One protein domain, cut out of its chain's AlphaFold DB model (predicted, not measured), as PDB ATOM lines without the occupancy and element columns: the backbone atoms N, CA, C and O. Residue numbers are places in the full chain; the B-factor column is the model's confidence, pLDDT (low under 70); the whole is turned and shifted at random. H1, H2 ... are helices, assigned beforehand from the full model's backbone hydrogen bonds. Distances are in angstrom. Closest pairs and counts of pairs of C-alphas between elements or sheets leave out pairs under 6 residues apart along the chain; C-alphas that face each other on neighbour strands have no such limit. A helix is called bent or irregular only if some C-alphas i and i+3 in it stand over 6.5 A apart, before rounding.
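What this domain is: This is residues 58 to 106 of the 106 residues of an uncharacterized protein of Filimonas sp (UniProt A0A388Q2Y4). Picture one long helix, H3, gently bent, with a short piece of chain holding two small helices, H1 and H2, folded back along its first part; residues 81 to 106, of which 81 to 105 belong to H3, stand free as a long arm, and residue 106 is the chain's last. The outline is a rod, 55 by 14 by 7 A along the three main axes, and H3 makes its length. The printed part has 49 residues with three named helices, H1, H2 and H3 in that order, and no named strand; the class is all helix. The whole is extended, with a radius of gyration of the C-alphas of 17.6 A.

Where its parts are: Start at C-alpha 58, at (4.271, 17.333, -1.656), where H1 begins; it holds residues 58 to 62 and is 6.3 A from first to last C-alpha. One residue on, you reach H2, residues 64 to 67, 5.3 A from first to last C-alpha. Two residues later, find C-alpha 70 at (7.011, 26.656, -14.072), where H3 begins; by its hydrogen bonds it was assigned as one helix, residues 70 to 105. It is bent: C-alphas 89 and 92 are 6.7 A apart. Its arm H3a, residues 70 to 89, is 28.3 A long, and its arm H3b, residues 92 to 105, runs 20.3 A to C-alpha 105 at (8.438, 13.461, 35.921). Residues 90 and 91 belong to neither arm.

How they stand to each other: Look first at H1, which touches H3a along residues 73 to 80 of that arm alone; the closest C-alphas are those of Leu 61 and Phe 73, 6.6 A apart. H1 and H2 are close but not clearly touching, with the C-alphas of Leu 61 and Tyr 67 the closest at 6.2 A. H2 and H3a only just touch, and only at the corner by their link, with 3 pairs of C-alphas within 8 A; the closest are those of Tyr 67 and Phe 73, 5.1 A apart, and H3a takes part with residues 72 to 73 alone. Further on, the lines of H3a and H3b stand at a shallow tilt of 31 degrees. H3b is apart from both H1 and H2. In the backbones of H1 and H3a every O i to N i+4 pair is within hydrogen-bond range; in H3b 9 of 10 are, and H2 is too short for such a pair.

The domain as a whole: Compare C-alphas 68 and 106, the two farthest apart, 54.8 A from each other. The C-alphas of the first and last printed residues, Glu 58 and Ser 106, are 40.1 A apart. The printed part has no cut, and both links, H1 to H2 and H2 to H3, are tight. In the B-factor column the mean pLDDT of the printed part is 94.8; look at residue 106 for the one value under 70.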
ATOM      1  N   GLU A  58       3.790  18.556  -0.996       97.06
ATOM      2  CA  GLU A  58       4.271  17.333  -1.656       97.06
ATOM      3  C   GLU A  58       3.260  16.811  -2.683       97.06
ATOM      4  O   GLU A  58       3.632  16.525  -3.820       97.06
ATOM      5  N   ALA A  59       1.975  16.760  -2.319       97.69
ATOM      6  CA  ALA A  59       0.911  16.379  -3.243       97.69
ATOM      7  C   ALA A  59       0.802  17.359  -4.421       97.69
ATOM      8  O   ALA A  59       0.707  16.929  -5.568       97.69
ATOM      9  N   MET A  60       0.888  18.668  -4.158       96.19
ATOM     10  CA  MET A  60       0.891  19.689  -5.211       96.19
ATOM     11  C   MET A  60       2.119  19.577  -6.125       96.19
ATOM     12  O   MET A  60       1.994  19.768  -7.323       96.19
ATOM     13  N   LEU A  61       3.305  19.259  -5.602       96.00
ATOM     14  CA  LEU A  61       4.511  19.078  -6.422       96.00
ATOM     15  C   LEU A  61       4.439  17.827  -7.308       96.00
ATOM     16  O   LEU A  61       5.092  17.790  -8.350       96.00
ATOM     17  N   ALA A  62       3.650  16.826  -6.911       95.88
ATOM     18  CA  ALA A  62       3.380  15.632  -7.706       95.88
ATOM     19  C   ALA A  62       2.247  15.822  -8.736       95.88
ATOM     20  O   ALA A  62       2.064  14.960  -9.596       95.88
ATOM     21  N   ASP A  63       1.501  16.926  -8.667       96.75
ATOM     22  CA  ASP A  63       0.372  17.208  -9.553       96.75
ATOM     23  C   ASP A  63       0.849  17.684 -10.945       96.75
ATOM     24  O   ASP A  63       1.574  18.687 -11.037       96.75
ATOM     25  N   PRO A  64       0.430  17.018 -12.043       95.75
ATOM     26  CA  PRO A  64       0.725  17.439 -13.410       95.75
ATOM     27  C   PRO A  64       0.351  18.867 -13.763       95.75
ATOM     28  O   PRO A  64       1.077  19.494 -14.537       95.75
ATOM     29  N   GLU A  65      -0.731  19.406 -13.211       95.31
ATOM     30  CA  GLU A  65      -1.132  20.789 -13.470       95.31
ATOM     31  C   GLU A  65      -0.120  21.781 -12.881       95.31
ATOM     32  O   GLU A  65       0.184  22.807 -13.495       95.31
ATOM     33  N   ILE A  66       0.476  21.431 -11.737       95.75
ATOM     34  CA  ILE A  66       1.462  22.255 -11.041       95.75
ATOM     35  C   ILE A  66       2.843  22.114 -11.674       95.75
ATOM     36  O   ILE A  66       3.449  23.129 -12.022       95.75
ATOM     37  N   TYR A  67       3.366  20.893 -11.857       91.88
ATOM     38  CA  TYR A  67       4.732  20.724 -12.377       91.88
ATOM     39  C   TYR A  67       4.866  21.117 -13.853       91.88
ATOM     40  O   TYR A  67       5.962  21.460 -14.303       91.88
ATOM     41  N   SER A  68       3.764  21.121 -14.609       95.31
ATOM     42  CA  SER A  68       3.754  21.612 -15.993       95.31
ATOM     43  C   SER A  68       3.777  23.144 -16.073       95.31
ATOM     44  O   SER A  68       4.138  23.703 -17.109       95.31
ATOM     45  N   ASN A  69       3.440  23.845 -14.983       97.31
ATOM     46  CA  ASN A  69       3.501  25.298 -14.886       97.31
ATOM     47  C   ASN A  69       4.705  25.744 -14.046       97.31
ATOM     48  O   ASN A  69       4.674  25.748 -12.819       97.31
ATOM     49  N   LYS A  70       5.757  26.228 -14.715       96.12
ATOM     50  CA  LYS A  70       7.011  26.656 -14.072       96.12
ATOM     51  C   LYS A  70       6.820  27.629 -12.899       96.12
ATOM     52  O   LYS A  70       7.526  27.510 -11.902       96.12
ATOM     53  N   SER A  71       5.900  28.590 -13.010       96.75
ATOM     54  CA  SER A  71       5.669  29.595 -11.960       96.75
ATOM     55  C   SER A  71       5.004  28.979 -10.727       96.75
ATOM     56  O   SER A  71       5.436  29.203  -9.592       96.75
ATOM     57  N   GLN A  72       3.981  28.148 -10.950       96.06
ATOM     58  CA  GLN A  72       3.299  27.433  -9.872       96.06
ATOM     59  C   GLN A  72       4.232  26.424  -9.209       96.06
ATOM     60  O   GLN A  72       4.321  26.410  -7.986       96.06
ATOM     61  N   PHE A  73       4.995  25.659  -9.993       97.12
ATOM     62  CA  PHE A  73       5.993  24.732  -9.474       97.12
ATOM     63  C   PHE A  73       7.017  25.432  -8.574       97.12
ATOM     64  O   PHE A  73       7.202  25.018  -7.436       97.12
ATOM     65  N   GLN A  74       7.630  26.529  -9.034       97.81
ATOM     66  CA  GLN A  74       8.608  27.279  -8.232       97.81
ATOM     67  C   GLN A  74       8.001  27.830  -6.937       97.81
ATOM     68  O   GLN A  74       8.640  27.800  -5.888       97.81
ATOM     69  N   THR A  75       6.760  28.316  -6.992       97.62
ATOM     70  CA  THR A  75       6.062  28.825  -5.806       97.62
ATOM     71  C   THR A  75       5.797  27.703  -4.803       97.62
ATOM     72  O   THR A  75       6.131  27.836  -3.627       97.62
ATOM     73  N   THR A  76       5.249  26.577  -5.263       97.50
ATOM     74  CA  THR A  76       4.987  25.397  -4.428       97.50
ATOM     75  C   THR A  76       6.283  24.825  -3.851       97.50
ATOM     76  O   THR A  76       6.327  24.497  -2.670       97.50
ATOM     77  N   GLU A  77       7.360  24.774  -4.638       97.62
ATOM     78  CA  GLU A  77       8.670  24.289  -4.196       97.62
ATOM     79  C   GLU A  77       9.260  25.186  -3.098       97.62
ATOM     80  O   GLU A  77       9.738  24.691  -2.078       97.62
ATOM     81  N   ASN A  78       9.185  26.510  -3.261       98.12
ATOM     82  CA  ASN A  78       9.653  27.458  -2.250       98.12
ATOM     83  C   ASN A  78       8.839  27.365  -0.955       98.12
ATOM     84  O   ASN A  78       9.409  27.422   0.138       98.12
ATOM     85  N   ASN A  79       7.520  27.192  -1.065       97.81
ATOM     86  CA  ASN A  79       6.647  27.004   0.090       97.81
ATOM     87  C   ASN A  79       6.967  25.695   0.820       97.81
ATOM     88  O   ASN A  79       7.136  25.709   2.038       97.81
ATOM     89  N   TYR A  80       7.145  24.595   0.082       98.44
ATOM     90  CA  TYR A  80       7.581  23.311   0.631       98.44
ATOM     91  C   TYR A  80       8.911  23.444   1.383       98.44
ATOM     92  O   TYR A  80       8.987  23.093   2.559       98.44
ATOM     93  N   LYS A  81       9.938  24.025   0.745       98.19
ATOM     94  CA  LYS A  81      11.253  24.259   1.367       98.19
ATOM     95  C   LYS A  81      11.132  25.087   2.645       98.19
ATOM     96  O   LYS A  81      11.751  24.760   3.649       98.19
ATOM     97  N   SER A  82      10.303  26.130   2.625       98.12
ATOM     98  CA  SER A  82      10.075  26.985   3.792       98.12
ATOM     99  C   SER A  82       9.418  26.228   4.948       98.12
ATOM    100  O   SER A  82       9.807  26.425   6.094       98.12
ATOM    101  N   VAL A  83       8.440  25.360   4.671       98.06
ATOM    102  CA  VAL A  83       7.795  24.532   5.703       98.06
ATOM    103  C   VAL A  83       8.769  23.510   6.282       98.06
ATOM    104  O   VAL A  83       8.841  23.381   7.500       98.06
ATOM    105  N   VAL A  84       9.556  22.835   5.441       98.00
ATOM    106  CA  VAL A  84      10.586  21.887   5.901       98.00
ATOM    107  C   VAL A  84      11.586  22.580   6.825       98.00
ATOM    108  O   VAL A  84      11.806  22.110   7.936       98.00
ATOM    109  N   LEU A  85      12.101  23.747   6.425       98.12
ATOM    110  CA  LEU A  85      13.020  24.527   7.255       98.12
ATOM    111  C   LEU A  85      12.392  24.949   8.587       98.12
ATOM    112  O   LEU A  85      13.061  24.918   9.614       98.12
ATOM    113  N   LYS A  86      11.110  25.337   8.606       97.56
ATOM    114  CA  LYS A  86      10.415  25.661   9.862       97.56
ATOM    115  C   LYS A  86      10.343  24.453  10.792       97.56
ATOM    116  O   LYS A  86      10.641  24.602  11.967       97.56
ATOM    117  N   ILE A  87       9.991  23.275  10.275       97.19
ATOM    118  CA  ILE A  87       9.950  22.042  11.077       97.19
ATOM    119  C   ILE A  87      11.336  21.751  11.666       97.19
ATOM    120  O   ILE A  87      11.447  21.521  12.866       97.19
ATOM    121  N   GLU A  88      12.391  21.828  10.851       97.06
ATOM    122  CA  GLU A  88      13.777  21.626  11.299       97.06
ATOM    123  C   GLU A  88      14.198  22.637  12.379       97.06
ATOM    124  O   GLU A  88      14.861  22.271  13.345       97.06
ATOM    125  N   LEU A  89      13.777  23.900  12.264       96.81
ATOM    126  CA  LEU A  89      14.077  24.939  13.257       96.81
ATOM    127  C   LEU A  89      13.336  24.746  14.588       96.81
ATOM    128  O   LEU A  89      13.830  25.211  15.614       96.81
ATOM    129  N   LEU A  90      12.184  24.071  14.586       96.19
ATOM    130  CA  LEU A  90      11.415  23.776  15.798       96.19
ATOM    131  C   LEU A  90      11.909  22.511  16.521       96.19
ATOM    132  O   LEU A  90      11.653  22.366  17.715       96.19
ATOM    133  N   GLN A  91      12.652  21.620  15.850       94.31
ATOM    134  CA  GLN A  91      13.164  20.383  16.462       94.31
ATOM    135  C   GLN A  91      14.019  20.621  17.722       94.31
ATOM    136  O   GLN A  91      13.768  19.958  18.727       94.31
ATOM    137  N   PRO A  92      14.985  21.562  17.755       97.06
ATOM    138  CA  PRO A  92      15.772  21.800  18.965       97.06
ATOM    139  C   PRO A  92      14.931  22.307  20.142       97.06
ATOM    140  O   PRO A  92      15.185  21.944  21.289       97.06
ATOM    141  N   GLU A  93      13.928  23.151  19.872       94.44
ATOM    142  CA  GLU A  93      13.010  23.634  20.908       94.44
ATOM    143  C   GLU A  93      12.132  22.497  21.436       94.44
ATOM    144  O   GLU A  93      11.908  22.407  22.645       94.44
ATOM    145  N   TYR A  94      11.698  21.598  20.550       96.50
ATOM    146  CA  TYR A  94      10.934  20.408  20.906       96.50
ATOM    147  C   TYR A  94      11.699  19.511  21.871       96.50
ATOM    148  O   TYR A  94      11.211  19.246  22.971       96.50
ATOM    149  N   GLU A  95      12.916  19.117  21.495       96.19
ATOM    150  CA  GLU A  95      13.780  18.273  22.325       96.19
ATOM    151  C   GLU A  95      14.067  18.949  23.671       96.19
ATOM    152  O   GLU A  95      13.916  18.340  24.727       96.19
ATOM    153  N   SER A  96      14.378  20.251  23.670       95.62
ATOM    154  CA  SER A  96      14.662  20.984  24.907       95.62
ATOM    155  C   SER A  96      13.457  21.065  25.851       95.62
ATOM    156  O   SER A  96      13.614  20.918  27.067       95.62
ATOM    157  N   LEU A  97      12.251  21.314  25.330       94.50
ATOM    158  CA  LEU A  97      11.033  21.331  26.145       94.50
ATOM    159  C   LEU A  97      10.668  19.930  26.640       94.50
ATOM    160  O   LEU A  97      10.211  19.798  27.778       94.50
ATOM    161  N   PHE A  98      10.883  18.903  25.818       94.56
ATOM    162  CA  PHE A  98      10.673  17.512  26.197       94.56
ATOM    163  C   PHE A  98      11.606  17.099  27.341       94.56
ATOM    164  O   PHE A  98      11.133  16.635  28.379       94.56
ATOM    165  N   GLU A  99      12.912  17.345  27.210       94.81
ATOM    166  CA  GLU A  99      13.901  17.056  28.253       94.81
ATOM    167  C   GLU A  99      13.568  17.773  29.568       94.81
ATOM    168  O   GLU A  99      13.592  17.155  30.633       94.81
ATOM    169  N   GLN A 100      13.201  19.059  29.504       93.06
ATOM    170  CA  GLN A 100      12.777  19.815  30.684       93.06
ATOM    171  C   GLN A 100      11.556  19.181  31.349       93.06
ATOM    172  O   GLN A 100      11.537  19.047  32.567       93.06
ATOM    173  N   LEU A 101      10.545  18.765  30.579       92.38
ATOM    174  CA  LEU A 101       9.360  18.098  31.121       92.38
ATOM    175  C   LEU A 101       9.696  16.759  31.784       92.38
ATOM    176  O   LEU A 101       9.214  16.500  32.887       92.38
ATOM    177  N   MET A 102      10.570  15.955  31.175       90.88
ATOM    178  CA  MET A 102      11.017  14.676  31.736       90.88
ATOM    179  C   MET A 102      11.717  14.836  33.094       90.88
ATOM    180  O   MET A 102      11.590  13.965  33.957       90.88
ATOM    181  N   GLN A 103      12.403  15.959  33.327       90.31
ATOM    182  CA  GLN A 103      13.021  16.267  34.624       90.31
ATOM    183  C   GLN A 103      12.003  16.527  35.745       90.31
ATOM    184  O   GLN A 103      12.349  16.348  36.909       90.31
ATOM    185  N   TYR A 104      10.768  16.941  35.433       85.12
ATOM    186  CA  TYR A 104       9.699  17.077  36.437       85.12
ATOM    187  C   TYR A 104       8.970  15.755  36.709       85.12
ATOM    188  O   TYR A 104       8.332  15.625  37.753       85.12
ATOM    189  N   GLU A 105       9.041  14.794  35.780       74.75
ATOM    190  CA  GLU A 105       8.438  13.461  35.921       74.75
ATOM    191  C   GLU A 105       9.380  12.430  36.577       74.75
ATOM    192  O   GLU A 105       8.911  11.371  37.001       74.75
ATOM    193  N   SER A 106      10.680  12.745  36.678       65.69
ATOM    194  CA  SER A 106      11.726  11.927  37.325       65.69
ATOM    195  C   SER A 106      11.839  12.191  38.827       65.69
ATOM    196  O   SER A 106      12.023  11.208  39.581       65.69
TER     197      SER A 106